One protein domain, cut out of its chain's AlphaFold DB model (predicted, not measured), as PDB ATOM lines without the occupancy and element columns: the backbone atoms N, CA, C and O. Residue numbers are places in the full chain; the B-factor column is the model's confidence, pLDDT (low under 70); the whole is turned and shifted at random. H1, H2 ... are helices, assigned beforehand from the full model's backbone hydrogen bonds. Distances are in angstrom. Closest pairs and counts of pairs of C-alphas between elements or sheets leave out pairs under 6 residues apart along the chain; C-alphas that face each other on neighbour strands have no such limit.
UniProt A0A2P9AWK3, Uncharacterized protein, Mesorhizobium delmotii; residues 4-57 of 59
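This is residues 4 to 57 of the 59 residues of an uncharacterized protein of Mesorhizobium delmotii (UniProt A0A2P9AWK3). Two separate helices, H1 and then H2, are joined by a long loop into an open, extended shape with no shared core. From the end of H1 the loop first folds back beside that helix, then crosses to H2, which sticks out as a free arm. The printed part has 54 residues, two named helices and no named strand; its class is all helix. It is extended, with a radius of gyration of the C-alphas of 17.9 A, and flat, spanning 53 by 28 by 13 A.

H1, residues 7 to 24, begins at C-alpha 7 (12.890, 7.846, 18.808) and is 25.9 A long. H2, residues 36 to 55, is 29.3 A long and ends at C-alpha 55 (43.841, 25.875, -11.673).

H1 and H2 are apart. Residues 4 to 12, of which 7 to 12 belong to H1, stand free, as do residues 36 to 57. In H1 and H2 every O i to N i+4 pair is within hydrogen-bond range.

The C-alphas farthest apart, of Gln 5 and Arg 57, are 53.6 A apart. The printed part has no cut; the 11-residue link is long. Mean pLDDT of the printed part is 79.6; residues 32 to 34, 36 to 38 and 50 to 57 are under 70.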
ATOM      1  N   ASP A   4       8.757   8.898  22.798       90.19
ATOM      2  CA  ASP A   4       8.914   7.670  23.573       90.19
ATOM      3  C   ASP A   4       8.511   6.405  22.807       90.19
ATOM      4  O   ASP A   4       8.962   5.319  23.150       90.19
ATOM      5  N   GLN A   5       7.711   6.531  21.744       91.75
ATOM      6  CA  GLN A   5       7.251   5.386  20.954       91.75
ATOM      7  C   GLN A   5       8.022   5.171  19.651       91.75
ATOM      8  O   GLN A   5       7.826   4.150  19.000       91.75
ATOM      9  N   SER A   6       8.883   6.109  19.248       87.81
ATOM     10  CA  SER A   6       9.632   5.999  17.992       87.81
ATOM     11  C   SER A   6      11.121   6.258  18.173       87.81
ATOM     12  O   SER A   6      11.932   5.388  17.876       87.81
ATOM     13  N   ILE A   7      11.490   7.425  18.701       93.44
ATOM     14  CA  ILE A   7      12.890   7.846  18.808       93.44
ATOM     15  C   ILE A   7      13.597   7.128  19.945       93.44
ATOM     16  O   ILE A   7      14.688   6.615  19.736       93.44
ATOM     17  N   VAL A   8      12.975   7.030  21.121       94.56
ATOM     18  CA  VAL A   8      13.621   6.387  22.277       94.56
ATOM     19  C   VAL A   8      13.947   4.907  22.005       94.56
ATOM     20  O   VAL A   8      15.102   4.517  22.213       94.56
ATOM     21  N   PRO A   9      13.022   4.079  21.471       93.62
ATOM     22  CA  PRO A   9      13.341   2.695  21.121       93.62
ATOM     23  C   PRO A   9      14.389   2.590  20.003       93.62
ATOM     24  O   PRO A   9      15.296   1.767  20.088       93.62
ATOM     25  N   TRP A  10      14.308   3.451  18.980       92.69
ATOM     26  CA  TRP A  10      15.254   3.450  17.860       92.69
ATOM     27  C   TRP A  10      16.680   3.838  18.288       92.69
ATOM     28  O   TRP A  10      17.638   3.168  17.910       92.69
ATOM     29  N   THR A  11      16.838   4.868  19.125       93.94
ATOM     30  CA  THR A  11      18.146   5.288  19.655       93.94
ATOM     31  C   THR A  11      18.754   4.227  20.566       93.94
ATOM     32  O   THR A  11      19.961   4.009  20.510       93.94
ATOM     33  N   SER A  12      17.934   3.532  21.362       94.88
ATOM     34  CA  SER A  12      18.412   2.437  22.216       94.88
ATOM     35  C   SER A  12      19.007   1.296  21.382       94.88
ATOM     36  O   SER A  12      20.080   0.795  21.703       94.88
ATOM     37  N   LEU A  13      18.353   0.936  20.270       93.00
ATOM     38  CA  LEU A  13      18.864  -0.064  19.331       93.00
ATOM     39  C   LEU A  13      20.171   0.392  18.668       93.00
ATOM     40  O   LEU A  13      21.108  -0.389  18.543       93.00
ATOM     41  N   TRP A  14      20.248   1.661  18.263       92.56
ATOM     42  CA  TRP A  14      21.455   2.217  17.653       92.56
ATOM     43  C   TRP A  14      22.656   2.189  18.609       92.56
ATOM     44  O   TRP A  14      23.737   1.762  18.211       92.56
ATOM     45  N   LEU A  15      22.462   2.601  19.870       94.25
ATOM     46  CA  LEU A  15      23.521   2.612  20.886       94.25
ATOM     47  C   LEU A  15      24.048   1.205  21.181       94.25
ATOM     48  O   LEU A  15      25.259   1.026  21.262       94.25
ATOM     49  N   PHE A  16      23.163   0.207  21.245       94.88
ATOM     50  CA  PHE A  16      23.550  -1.193  21.425       94.88
ATOM     51  C   PHE A  16      24.550  -1.666  20.354       94.88
ATOM     52  O   PHE A  16      25.608  -2.197  20.678       94.88
ATOM     53  N   TYR A  17      24.256  -1.423  19.073       93.56
ATOM     54  CA  TYR A  17      25.161  -1.811  17.984       93.56
ATOM     55  C   TYR A  17      26.416  -0.941  17.886       93.56
ATOM     56  O   TYR A  17      27.440  -1.399  17.386       93.56
ATOM     57  N   PHE A  18      26.346   0.310  18.336       91.94
ATOM     58  CA  PHE A  18      27.504   1.195  18.393       91.94
ATOM     59  C   PHE A  18      28.534   0.721  19.425       91.94
ATOM     60  O   PHE A  18      29.729   0.727  19.136       91.94
ATOM     61  N   GLU A  19      28.089   0.279  20.600       94.44
ATOM     62  CA  GLU A  19      28.970  -0.280  21.633       94.44
ATOM     63  C   GLU A  19      29.625  -1.597  21.188       94.44
ATOM     64  O   GLU A  19      30.824  -1.795  21.400       94.44
ATOM     65  N   ASP A  20      28.863  -2.462  20.512       93.62
ATOM     66  CA  ASP A  20      29.376  -3.705  19.923       93.62
ATOM     67  C   ASP A  20      30.439  -3.414  18.850       93.62
ATOM     68  O   ASP A  20      31.557  -3.921  18.920       93.62
ATOM     69  N   TRP A  21      30.154  -2.467  17.948       92.25
ATOM     70  CA  TRP A  21      31.090  -2.023  16.912       92.25
ATOM     71  C   TRP A  21      32.395  -1.445  17.474       92.25
ATOM     72  O   TRP A  21      33.465  -1.667  16.909       92.25
ATOM     73  N   LEU A  22      32.345  -0.705  18.588       92.31
ATOM     74  CA  LEU A  22      33.561  -0.228  19.257       92.31
ATOM     75  C   LEU A  22      34.424  -1.376  19.803       92.31
ATOM     76  O   LEU A  22      35.622  -1.186  20.010       92.31
ATOM     77  N   THR A  23      33.827  -2.548  20.028       93.25
ATOM     78  CA  THR A  23      34.499  -3.734  20.562       93.25
ATOM     79  C   THR A  23      35.113  -4.591  19.453       93.25
ATOM     80  O   THR A  23      36.278  -4.975  19.567       93.25
ATOM     81  N   ASP A  24      34.366  -4.895  18.386       91.31
ATOM     82  CA  ASP A  24      34.772  -5.839  17.329       91.31
ATOM     83  C   ASP A  24      35.175  -5.173  15.996       91.31
ATOM     84  O   ASP A  24      35.814  -5.800  15.147       91.31
ATOM     85  N   GLY A  25      34.853  -3.890  15.814       88.00
ATOM     86  CA  GLY A  25      35.074  -3.139  14.579       88.00
ATOM     87  C   GLY A  25      34.122  -3.506  13.434       88.00
ATOM     88  O   GLY A  25      34.238  -2.926  12.347       88.00
ATOM     89  N   GLU A  26      33.169  -4.418  13.647       87.38
ATOM     90  CA  GLU A  26      32.195  -4.877  12.658       87.38
ATOM     91  C   GLU A  26      30.831  -4.212  12.893       87.38
ATOM     92  O   GLU A  26      30.195  -4.355  13.932       87.38
ATOM     93  N   TRP A  27      30.341  -3.448  11.916       87.69
ATOM     94  CA  TRP A  27      29.048  -2.782  12.065       87.69
ATOM     95  C   TRP A  27      27.885  -3.750  11.813       87.69
ATOM     96  O   TRP A  27      27.657  -4.176  10.680       87.69
ATOM     97  N   ARG A  28      27.099  -4.026  12.860       88.69
ATOM     98  CA  ARG A  28      25.918  -4.914  12.812       88.69
ATOM     99  C   ARG A  28      24.573  -4.179  12.854       88.69
ATOM    100  O   ARG A  28      23.532  -4.803  12.663       88.69
ATOM    101  N   GLY A  29      24.570  -2.862  13.072       87.44
ATOM    102  CA  GLY A  29      23.356  -2.086  13.365       87.44
ATOM    103  C   GLY A  29      22.457  -1.716  12.185       87.44
ATOM    104  O   GLY A  29      21.494  -0.970  12.362       87.44
ATOM    105  N   GLY A  30      22.746  -2.224  10.984       78.69
ATOM    106  CA  GLY A  30      22.020  -1.861   9.765       78.69
ATOM    107  C   GLY A  30      22.215  -0.391   9.360       78.69
ATOM    108  O   GLY A  30      22.909   0.375  10.024       78.69
ATOM    109  N   GLY A  31      21.636   0.018   8.228       75.12
ATOM    110  CA  GLY A  31      21.875   1.352   7.655       75.12
ATOM    111  C   GLY A  31      23.252   1.501   6.991       75.12
ATOM    112  O   GLY A  31      24.150   0.679   7.165       75.12
ATOM    113  N   GLU A  32      23.410   2.538   6.166       67.56
ATOM    114  CA  GLU A  32      24.640   2.767   5.401       67.56
ATOM    115  C   GLU A  32      25.695   3.451   6.286       67.56
ATOM    116  O   GLU A  32      25.713   4.673   6.445       67.56
ATOM    117  N   HIS A  33      26.577   2.657   6.898       69.00
ATOM    118  CA  HIS A  33      27.768   3.187   7.557       69.00
ATOM    119  C   HIS A  33      28.815   3.540   6.489       69.00
ATOM    120  O   HIS A  33      29.054   2.731   5.588       69.00
ATOM    121  N   PRO A  34      29.504   4.696   6.573       66.75
ATOM    122  CA  PRO A  34      30.650   4.958   5.715       66.75
ATOM    123  C   PRO A  34      31.721   3.889   5.952       66.75
ATOM    124  O   PRO A  34      32.421   3.910   6.964       66.75
ATOM    125  N   ILE A  35      31.846   2.945   5.020       72.81
ATOM    126  CA  ILE A  35      32.985   2.033   4.983       72.81
ATOM    127  C   ILE A  35      34.252   2.863   4.766       72.81
ATOM    128  O   ILE A  35      34.240   3.881   4.067       72.81
ATOM    129  N   HIS A  36      35.372   2.426   5.342       66.62
ATOM    130  CA  HIS A  36      36.639   3.168   5.314       66.62
ATOM    131  C   HIS A  36      37.050   3.599   3.887       66.62
ATOM    132  O   HIS A  36      37.564   4.696   3.660       66.62
ATOM    133  N   ARG A  37      36.714   2.768   2.893       65.88
ATOM    134  CA  ARG A  37      36.936   3.027   1.464       65.88
ATOM    135  C   ARG A  37      36.152   4.227   0.920       65.88
ATOM    136  O   ARG A  37      36.616   4.906   0.004       65.88
ATOM    137  N   ASP A  38      34.965   4.502   1.444       66.56
ATOM    138  CA  ASP A  38      34.113   5.592   0.962       66.56
ATOM    139  C   ASP A  38      34.497   6.940   1.568       66.56
ATOM    140  O   ASP A  38      34.399   7.969   0.890       66.56
ATOM    141  N   VAL A  39      35.049   6.939   2.785       70.75
ATOM    142  CA  VAL A  39      35.700   8.119   3.372       70.75
ATOM    143  C   VAL A  39      36.885   8.546   2.503       70.75
ATOM    144  O   VAL A  39      36.970   9.708   2.094       70.75
ATOM    145  N   GLU A  40      37.748   7.603   2.123       70.88
ATOM    146  CA  GLU A  40      38.906   7.871   1.267       70.88
ATOM    147  C   GLU A  40      38.504   8.406  -0.119       70.88
ATOM    148  O   GLU A  40      39.053   9.411  -0.590       70.88
ATOM    149  N   LYS A  41      37.487   7.813  -0.761       72.31
ATOM    150  CA  LYS A  41      36.948   8.312  -2.040       72.31
ATOM    151  C   LYS A  41      36.394   9.733  -1.922       72.31
ATOM    152  O   LYS A  41      36.634  10.549  -2.816       72.31
ATOM    153  N   ARG A  42      35.656  10.056  -0.852       72.06
ATOM    154  CA  ARG A  42      35.105  11.410  -0.623       72.06
ATOM    155  C   ARG A  42      36.216  12.433  -0.427       72.06
ATOM    156  O   ARG A  42      36.192  13.498  -1.049       72.06
ATOM    157  N   ILE A  43      37.230  12.093   0.365       74.44
ATOM    158  CA  ILE A  43      38.407  12.944   0.565       74.44
ATOM    159  C   ILE A  43      39.134  13.156  -0.768       74.44
ATOM    160  O   ILE A  43      39.437  14.294  -1.125       74.44
ATOM    161  N   SER A  44      39.339  12.099  -1.550       74.81
ATOM    162  CA  SER A  44      40.035  12.165  -2.841       74.81
ATOM    163  C   SER A  44      39.296  13.038  -3.858       74.81
ATOM    164  O   SER A  44      39.898  13.924  -4.469       74.81
ATOM    165  N   ARG A  45      37.973  12.867  -3.985       73.50
ATOM    166  CA  ARG A  45      37.120  13.702  -4.851       73.50
ATOM    167  C   ARG A  45      37.145  15.172  -4.432       73.50
ATOM    168  O   ARG A  45      37.322  16.036  -5.285       73.50
ATOM    169  N   SER A  46      37.050  15.461  -3.133       76.12
ATOM    170  CA  SER A  46      37.101  16.844  -2.633       76.12
ATOM    171  C   SER A  46      38.467  17.508  -2.865       76.12
ATOM    172  O   SER A  46      38.545  18.703  -3.147       76.12
ATOM    173  N   ARG A  47      39.569  16.749  -2.784       74.75
ATOM    174  CA  ARG A  47      40.919  17.242  -3.110       74.75
ATOM    175  C   ARG A  47      41.065  17.526  -4.604       74.75
ATOM    176  O   ARG A  47      41.573  18.583  -4.962       74.75
ATOM    177  N   LEU A  48      40.589  16.628  -5.467       70.38
ATOM    178  CA  LEU A  48      40.614  16.821  -6.922       70.38
ATOM    179  C   LEU A  48      39.787  18.039  -7.354       70.38
ATOM    180  O   LEU A  48      40.261  18.840  -8.155       70.38
ATOM    181  N   GLN A  49      38.599  18.229  -6.776       71.88
ATOM    182  CA  GLN A  49      37.764  19.406  -7.039       71.88
ATOM    183  C   GLN A  49      38.456  20.709  -6.619       71.88
ATOM    184  O   GLN A  49      38.468  21.666  -7.391       71.88
ATOM    185  N   ARG A  50      39.107  20.736  -5.446       64.62
ATOM    186  CA  ARG A  50      39.895  21.899  -5.001       64.62
ATOM    187  C   ARG A  50      41.068  22.208  -5.932       64.62
ATOM    188  O   ARG A  50      41.289  23.372  -6.251       64.62
ATOM    189  N   ARG A  51      41.784  21.186  -6.413       61.28
ATOM    190  CA  ARG A  51      42.873  21.363  -7.392       61.28
ATOM    191  C   ARG A  51      42.358  21.956  -8.704       61.28
ATOM    192  O   ARG A  51      42.954  22.899  -9.209       61.28
ATOM    193  N   HIS A  52      41.231  21.463  -9.214       59.31
ATOM    194  CA  HIS A  52      40.628  22.002 -10.435       59.31
ATOM    195  C   HIS A  52      40.131  23.446 -10.267       59.31
ATOM    196  O   HIS A  52      40.331  24.261 -11.161       59.31
ATOM    197  N   ALA A  53      39.530  23.787  -9.124       61.09
ATOM    198  CA  ALA A  53      39.101  25.156  -8.833       61.09
ATOM    199  C   ALA A  53      40.287  26.128  -8.680       61.09
ATOM    200  O   ALA A  53      40.174  27.293  -9.048       61.09
ATOM    201  N   SER A  54      41.426  25.645  -8.169       59.41
ATOM    202  CA  SER A  54      42.659  26.430  -8.047       59.41
ATOM    203  C   SER A  54      43.333  26.687  -9.395       59.41
ATOM    204  O   SER A  54      43.900  27.755  -9.584       59.41
ATOM    205  N   LEU A  55      43.267  25.732 -10.328       59.03
ATOM    206  CA  LEU A  55      43.841  25.875 -11.673       59.03
ATOM    207  C   LEU A  55      43.007  26.788 -12.580       59.03
ATOM    208  O   LEU A  55      43.558  27.408 -13.475       59.03
ATOM    209  N   ARG A  56      41.699  26.919 -12.327       58.12
ATOM    210  CA  ARG A  56      40.802  27.829 -13.066       58.12
ATOM    211  C   ARG A  56      40.870  29.294 -12.619       58.12
ATOM    212  O   ARG A  56      40.107  30.105 -13.125       58.12
ATOM    213  N   ARG A  57      41.706  29.624 -11.630       56.78
ATOM    214  CA  ARG A  57      41.841  30.984 -11.077       56.78
ATOM    215  C   ARG A  57      43.141  31.681 -11.515       56.78
ATOM    216  O   ARG A  57      43.461  32.729 -10.972       56.78
TER     217      ARG A  57